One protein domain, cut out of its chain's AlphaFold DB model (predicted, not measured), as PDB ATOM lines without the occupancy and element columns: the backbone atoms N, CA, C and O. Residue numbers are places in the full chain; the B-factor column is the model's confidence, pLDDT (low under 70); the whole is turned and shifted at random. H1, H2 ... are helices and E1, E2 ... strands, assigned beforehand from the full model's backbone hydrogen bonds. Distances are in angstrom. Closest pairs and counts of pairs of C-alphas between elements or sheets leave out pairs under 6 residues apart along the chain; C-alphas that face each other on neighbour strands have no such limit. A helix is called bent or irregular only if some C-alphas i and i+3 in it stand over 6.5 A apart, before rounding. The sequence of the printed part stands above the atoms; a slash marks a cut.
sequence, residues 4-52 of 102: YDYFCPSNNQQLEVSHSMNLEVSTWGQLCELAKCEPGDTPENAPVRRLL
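Overview. This is residues 4 to 52 of the 102 residues of the protein "Zinc ribbon domain-containing protein" of Microcoleus sp. SU_5_3 (UniProt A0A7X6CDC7). A small sheet of three strands has one short helix, H1, packed over one of its faces, while its other face has no named element over it; the sheet is made by a hairpin, E1 and E2, with the short strand E3 added beside E1. Loops make up much of the rest, and the links before and after H1 reach out at opposite ends of the longest axis, at Asn 22 and Asp 41. The printed part has 49 residues, with three named strands and one named helix in the order E1, E2, H1, E3, and the sheet runs E2, E1, E3, all antiparallel. The class is mixed, helices and strands, though under half of the residues are in named elements: 8 in the helix and 14 in the strands. The whole is compact, with a radius of gyration of the C-alphas of 9.6 A, and the C-alphas span 28 by 19 by 15 A along their three main axes.

Along the chain. E1 is residues 4 to 8, Tyr 4 to Cys 8, and begins at C-alpha 4 at (294.335, 241.211, 168.672); it is 13.3 A from first to last C-alpha. E2, residues 13 to 18, is the longest strand, with 6 residues and 16.8 A from first to last C-alpha. H1, residues 28 to 35, measures 10.2 A from C-alpha 28 at (297.896, 231.822, 158.734) to C-alpha 35. It is not bent. E3, residues 49 to 51, is 6.3 A long and ends at C-alpha 51 at (289.550, 242.098, 163.372).

Arrangement. In the sheet E1 is the inner strand, and E2 and E3 are the edge strands. E1 and E2 form a hairpin, antiparallel with 152 degrees between their N-to-C directions. The C-alphas of residues 7 and 14 face each other at 4.4 A, and N 6 and O 15 are within hydrogen-bond range at 2.9 A, as are N 15 and O 6 at 2.9 A. E1 and E3 are antiparallel too, at 135 degrees. Their C-alphas 6 and 50 face each other at 4.4 A, and N 51 and O 5 are within hydrogen-bond range at 2.8 A. H1 is on the sheet, at a height over the sheet of 8.8 A. It lies over E2 and E1, and runs slantwise to the strands, at 35 degrees to E1 on the local plane. The closest C-alphas of E2 and H1 are those of Val 17 and Ala 35, 5.6 A apart. The closest C-alphas of E1 and H1 are those of Cys 8 and Trp 28, 6.8 A apart. E2, H1 and E3 form a split strand-helix-strand unit, two strands of one sheet with a helix between them along the chain and another strand, E1, between them in the sheet; its crossover is right-handed. In H1 every O i to N i+4 pair is within hydrogen-bond range.

Size, cuts and confidence. The two C-alphas farthest apart are those of Asn 22 and Asp 41, at 28.4 A. The first and last printed C-alphas, those of Tyr 4 and Leu 52, are 7.9 A apart. The printed part runs from residue 4 to 52 and has no cut. The link from E1 to E2 is tight, with 4 residues, and that from E2 to H1 is short, with 9. The link from H1 to E3 is long: residues 36 to 48 hold no named element, and their C-alphas lie 6 to 14 A from the mean of all C-alphas. The mean pLDDT of the printed part is 96.0, and no printed residue is under 70.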
ATOM      1  N   TYR A   4     294.964 241.026 169.970       93.19
ATOM      2  CA  TYR A   4     294.335 241.211 168.672       93.19
ATOM      3  C   TYR A   4     293.655 239.923 168.233       93.19
ATOM      4  O   TYR A   4     294.247 238.846 168.291       93.19
ATOM      5  N   ASP A   5     292.442 240.070 167.719       95.56
ATOM      6  CA  ASP A   5     291.733 239.013 167.018       95.56
ATOM      7  C   ASP A   5     292.112 239.016 165.537       95.56
ATOM      8  O   ASP A   5     292.173 240.068 164.893       95.56
ATOM      9  N   TYR A   6     292.316 237.833 164.974       97.31
ATOM     10  CA  TYR A   6     292.541 237.630 163.548       97.31
ATOM     11  C   TYR A   6     291.598 236.575 163.004       97.31
ATOM     12  O   TYR A   6     291.337 235.574 163.660       97.31
ATOM     13  N   PHE A   7     291.131 236.780 161.777       97.69
ATOM     14  CA  PHE A   7     290.262 235.850 161.068       97.69
ATOM     15  C   PHE A   7     290.934 235.323 159.804       97.69
ATOM     16  O   PHE A   7     291.447 236.113 159.003       97.69
ATOM     17  N   CYS A   8     290.862 234.010 159.595       97.75
ATOM     18  CA  CYS A   8     291.273 233.350 158.362       97.75
ATOM     19  C   CYS A   8     290.034 232.956 157.533       97.75
ATOM     20  O   CYS A   8     289.263 232.086 157.945       97.75
ATOM     21  N   PRO A   9     289.818 233.554 156.345       96.88
ATOM     22  CA  PRO A   9     288.693 233.195 155.480       96.88
ATOM     23  C   PRO A   9     288.756 231.764 154.935       96.88
ATOM     24  O   PRO A   9     287.714 231.201 154.615       96.88
ATOM     25  N   SER A  10     289.953 231.181 154.818       96.44
ATOM     26  CA  SER A  10     290.156 229.859 154.212       96.44
ATOM     27  C   SER A  10     289.626 228.708 155.065       96.44
ATOM     28  O   SER A  10     289.187 227.705 154.512       96.44
ATOM     29  N   ASN A  11     289.645 228.852 156.390       96.19
ATOM     30  CA  ASN A  11     289.159 227.839 157.333       96.19
ATOM     31  C   ASN A  11     288.009 228.342 158.218       96.19
ATOM     32  O   ASN A  11     287.478 227.586 159.029       96.19
ATOM     33  N   ASN A  12     287.610 229.608 158.052       96.38
ATOM     34  CA  ASN A  12     286.575 230.271 158.838       96.38
ATOM     35  C   ASN A  12     286.860 230.272 160.357       96.38
ATOM     36  O   ASN A  12     285.934 230.253 161.169       96.38
ATOM     37  N   GLN A  13     288.137 230.295 160.747       96.00
ATOM     38  CA  GLN A  13     288.568 230.343 162.142       96.00
ATOM     39  C   GLN A  13     289.009 231.751 162.550       96.00
ATOM     40  O   GLN A  13     289.506 232.542 161.741       96.00
ATOM     41  N   GLN A  14     288.851 232.035 163.842       96.56
ATOM     42  CA  GLN A  14     289.362 233.231 164.499       96.56
ATOM     43  C   GLN A  14     290.321 232.822 165.616       96.56
ATOM     44  O   GLN A  14     289.974 231.952 166.414       96.56
ATOM     45  N   LEU A  15     291.491 233.460 165.681       96.56
ATOM     46  CA  LEU A  15     292.457 233.290 166.766       96.56
ATOM     47  C   LEU A  15     292.743 234.634 167.441       96.56
ATOM     48  O   LEU A  15     292.881 235.659 166.771       96.56
ATOM     49  N   GLU A  16     292.858 234.598 168.765       95.94
ATOM     50  CA  GLU A  16     293.270 235.725 169.598       95.94
ATOM     51  C   GLU A  16     294.766 235.585 169.919       95.94
ATOM     52  O   GLU A  16     295.211 234.544 170.405       95.94
ATOM     53  N   VAL A  17     295.558 236.622 169.640       96.25
ATOM     54  CA  VAL A  17     297.013 236.619 169.861       96.25
ATOM     55  C   VAL A  17     297.482 237.900 170.540       96.25
ATOM     56  O   VAL A  17     296.930 238.980 170.330       96.25
ATOM     57  N   SER A  18     298.544 237.800 171.343       95.31
ATOM     58  CA  SER A  18     299.168 238.959 171.987       95.31
ATOM     59  C   SER A  18     300.524 239.264 171.364       95.31
ATOM     60  O   SER A  18     301.459 238.472 171.467       95.31
ATOM     61  N   HIS A  19     300.647 240.427 170.724       94.62
ATOM     62  CA  HIS A  19     301.891 240.869 170.096       94.62
ATOM     63  C   HIS A  19     302.019 242.399 170.075       94.62
ATOM     64  O   HIS A  19     301.070 243.133 170.360       94.62
ATOM     65  N   SER A  20     303.217 242.896 169.752       94.50
ATOM     66  CA  SER A  20     303.464 244.334 169.578       94.50
ATOM     67  C   SER A  20     302.668 244.885 168.395       94.50
ATOM     68  O   SER A  20     302.542 244.214 167.373       94.50
ATOM     69  N   MET A  21     302.192 246.128 168.491       90.44
ATOM     70  CA  MET A  21     301.437 246.770 167.409       90.44
ATOM     71  C   MET A  21     302.255 246.932 166.116       90.44
ATOM     72  O   MET A  21     301.669 246.966 165.039       90.44
ATOM     73  N   ASN A  22     303.589 246.976 166.226       94.00
ATOM     74  CA  ASN A  22     304.508 247.072 165.085       94.00
ATOM     75  C   ASN A  22     304.691 245.742 164.338       94.00
ATOM     76  O   ASN A  22     305.332 245.723 163.294       94.00
ATOM     77  N   LEU A  23     304.187 244.630 164.884       94.56
ATOM     78  CA  LEU A  23     304.225 243.344 164.201       94.56
ATOM     79  C   LEU A  23     303.038 243.242 163.238       94.56
ATOM     80  O   LEU A  23     301.870 243.318 163.643       94.56
ATOM     81  N   GLU A  24     303.355 243.046 161.964       94.12
ATOM     82  CA  GLU A  24     302.384 242.774 160.912       94.12
ATOM     83  C   GLU A  24     302.191 241.264 160.766       94.12
ATOM     84  O   GLU A  24     303.141 240.517 160.545       94.12
ATOM     85  N   VAL A  25     300.942 240.823 160.894       97.00
ATOM     86  CA  VAL A  25     300.534 239.427 160.704       97.00
ATOM     87  C   VAL A  25     299.586 239.417 159.520       97.00
ATOM     88  O   VAL A  25     298.557 240.097 159.551       97.00
ATOM     89  N   SER A  26     299.960 238.695 158.470       97.56
ATOM     90  CA  SER A  26     299.250 238.683 157.185       97.56
ATOM     91  C   SER A  26     298.919 237.273 156.701       97.56
ATOM     92  O   SER A  26     298.022 237.118 155.870       97.56
ATOM     93  N   THR A  27     299.571 236.248 157.260       98.19
ATOM     94  CA  THR A  27     299.359 234.847 156.886       98.19
ATOM     95  C   THR A  27     298.941 233.960 158.063       98.19
ATOM     96  O   THR A  27     299.169 234.289 159.230       98.19
ATOM     97  N   TRP A  28     298.325 232.818 157.752       98.19
ATOM     98  CA  TRP A  28     297.896 231.822 158.734       98.19
ATOM     99  C   TRP A  28     299.069 231.238 159.524       98.19
ATOM    100  O   TRP A  28     298.986 231.159 160.742       98.19
ATOM    101  N   GLY A  29     300.192 230.928 158.870       97.62
ATOM    102  CA  GLY A  29     301.386 230.397 159.538       97.62
ATOM    103  C   GLY A  29     301.948 231.356 160.592       97.62
ATOM    104  O   GLY A  29     302.187 230.951 161.727       97.62
ATOM    105  N   GLN A  30     302.048 232.651 160.259       97.88
ATOM    106  CA  GLN A  30     302.462 233.694 161.212       97.88
ATOM    107  C   GLN A  30     301.508 233.777 162.411       97.88
ATOM    108  O   GLN A  30     301.933 233.952 163.552       97.88
ATOM    109  N   LEU A  31     300.202 233.659 162.155       97.75
ATOM    110  CA  LEU A  31     299.190 233.692 163.205       97.75
ATOM    111  C   LEU A  31     299.263 232.451 164.108       97.75
ATOM    112  O   LEU A  31     299.181 232.588 165.327       97.75
ATOM    113  N   CYS A  32     299.456 231.267 163.529       97.62
ATOM    114  CA  CYS A  32     299.617 230.005 164.248       97.62
ATOM    115  C   CYS A  32     300.870 229.990 165.128       97.62
ATOM    116  O   CYS A  32     300.798 229.558 166.277       97.62
ATOM    117  N   GLU A  33     301.987 230.532 164.638       97.19
ATOM    118  CA  GLU A  33     303.218 230.688 165.418       97.19
ATOM    119  C   GLU A  33     302.979 231.555 166.666       97.19
ATOM    120  O   GLU A  33     303.343 231.173 167.782       97.19
ATOM    121  N   LEU A  34     302.285 232.689 166.506       96.94
ATOM    122  CA  LEU A  34     301.922 233.569 167.621       96.94
ATOM    123  C   LEU A  34     300.929 232.921 168.592       96.94
ATOM    124  O   LEU A  34     301.040 233.112 169.806       96.94
ATOM    125  N   ALA A  35     299.970 232.157 168.070       96.44
ATOM    126  CA  ALA A  35     298.974 231.430 168.854       96.44
ATOM    127  C   ALA A  35     299.526 230.144 169.493       96.44
ATOM    128  O   ALA A  35     298.859 229.556 170.345       96.44
ATOM    129  N   LYS A  36     300.739 229.717 169.112       96.25
ATOM    130  CA  LYS A  36     301.359 228.442 169.499       96.25
ATOM    131  C   LYS A  36     300.463 227.244 169.178       96.25
ATOM    132  O   LYS A  36     300.268 226.361 170.015       96.25
ATOM    133  N   CYS A  37     299.904 227.230 167.972       94.25
ATOM    134  CA  CYS A  37     299.090 226.130 167.470       94.25
ATOM    135  C   CYS A  37     299.614 225.624 166.125       94.25
ATOM    136  O   CYS A  37     300.287 226.348 165.396       94.25
ATOM    137  N   GLU A  38     299.266 224.389 165.780       94.88
ATOM    138  CA  GLU A  38     299.609 223.812 164.479       94.88
ATOM    139  C   GLU A  38     298.699 224.379 163.369       94.88
ATOM    140  O   GLU A  38     297.493 224.525 163.599       94.88
ATOM    141  N   PRO A  39     299.223 224.662 162.157       93.81
ATOM    142  CA  PRO A  39     298.425 225.163 161.031       93.81
ATOM    143  C   PRO A  39     297.329 224.206 160.533       93.81
ATOM    144  O   PRO A  39     296.345 224.656 159.934       93.81
ATOM    145  N   GLY A  40     297.490 222.900 160.779       94.38
ATOM    146  CA  GLY A  40     296.589 221.854 160.290       94.38
ATOM    147  C   GLY A  40     296.571 221.778 158.761       94.38
ATOM    148  O   GLY A  40     297.614 221.858 158.119       94.38
ATOM    149  N   ASP A  41     295.376 221.657 158.180       95.31
ATOM    150  CA  ASP A  41     295.181 221.552 156.723       95.31
ATOM    151  C   ASP A  41     295.154 222.912 156.000       95.31
ATOM    152  O   ASP A  41     295.050 222.978 154.773       95.31
ATOM    153  N   THR A  42     295.200 224.023 156.741       96.31
ATOM    154  CA  THR A  42     295.150 225.362 156.142       96.31
ATOM    155  C   THR A  42     296.549 225.758 155.665       96.31
ATOM    156  O   THR A  42     297.477 225.746 156.474       96.31
ATOM    157  N   PRO A  43     296.728 226.162 154.391       97.38
ATOM    158  CA  PRO A  43     298.028 226.600 153.895       97.38
ATOM    159  C   PRO A  43     298.616 227.729 154.746       97.38
ATOM    160  O   PRO A  43     297.930 228.706 155.044       97.38
ATOM    161  N   GLU A  44     299.901 227.651 155.091       96.81
ATOM    162  CA  GLU A  44     300.563 228.668 155.925       96.81
ATOM    163  C   GLU A  44     300.549 230.068 155.300       96.81
ATOM    164  O   GLU A  44     300.574 231.070 156.014       96.81
ATOM    165  N   ASN A  45     300.488 230.151 153.969       97.50
ATOM    166  CA  ASN A  45     300.393 231.399 153.216       97.50
ATOM    167  C   ASN A  45     298.951 231.908 153.045       97.50
ATOM    168  O   ASN A  45     298.755 232.939 152.398       97.50
ATOM    169  N   ALA A  46     297.946 231.211 153.589       97.88
ATOM    170  CA  ALA A  46     296.561 231.651 153.520       97.88
ATOM    171  C   ALA A  46     296.422 233.031 154.185       97.88
ATOM    172  O   ALA A  46     296.940 233.231 155.289       97.88
ATOM    173  N   PRO A  47     295.744 233.995 153.538       98.12
ATOM    174  CA  PRO A  47     295.653 235.349 154.061       98.12
ATOM    175  C   PRO A  47     294.802 235.387 155.332       98.12
ATOM    176  O   PRO A  47     293.755 234.742 155.419       98.12
ATOM    177  N   VAL A  48     295.215 236.202 156.299       98.25
ATOM    178  CA  VAL A  48     294.418 236.529 157.487       98.25
ATOM    179  C   VAL A  48     294.155 238.026 157.551       98.25
ATOM    180  O   VAL A  48     294.899 238.834 156.998       98.25
ATOM    181  N   ARG A  49     293.087 238.418 158.246       97.12
ATOM    182  CA  ARG A  49     292.772 239.827 158.503       97.12
ATOM    183  C   ARG A  49     292.620 240.078 159.994       97.12
ATOM    184  O   ARG A  49     291.927 239.323 160.675       97.12
ATOM    185  N   ARG A  50     293.229 241.159 160.485       95.62
ATOM    186  CA  ARG A  50     293.015 241.640 161.854       95.62
ATOM    187  C   ARG A  50     291.567 242.106 161.989       95.62
ATOM    188  O   ARG A  50     291.090 242.899 161.175       95.62
ATOM    189  N   LEU A  51     290.872 241.623 163.007       94.19
ATOM    190  CA  LEU A  51     289.550 242.098 163.372       94.19
ATOM    191  C   LEU A  51     289.709 243.274 164.331       94.19
ATOM    192  O   LEU A  51     290.259 243.154 165.422       94.19
ATOM    193  N   LEU A  52     289.232 244.437 163.902       86.44
ATOM    194  CA  LEU A  52     289.139 245.614 164.753       86.44
ATOM    195  C   LEU A  52     287.713 245.681 165.288       86.44
ATOM    196  O   LEU A  52     286.764 245.869 164.527       86.44
TER     197      LEU A  52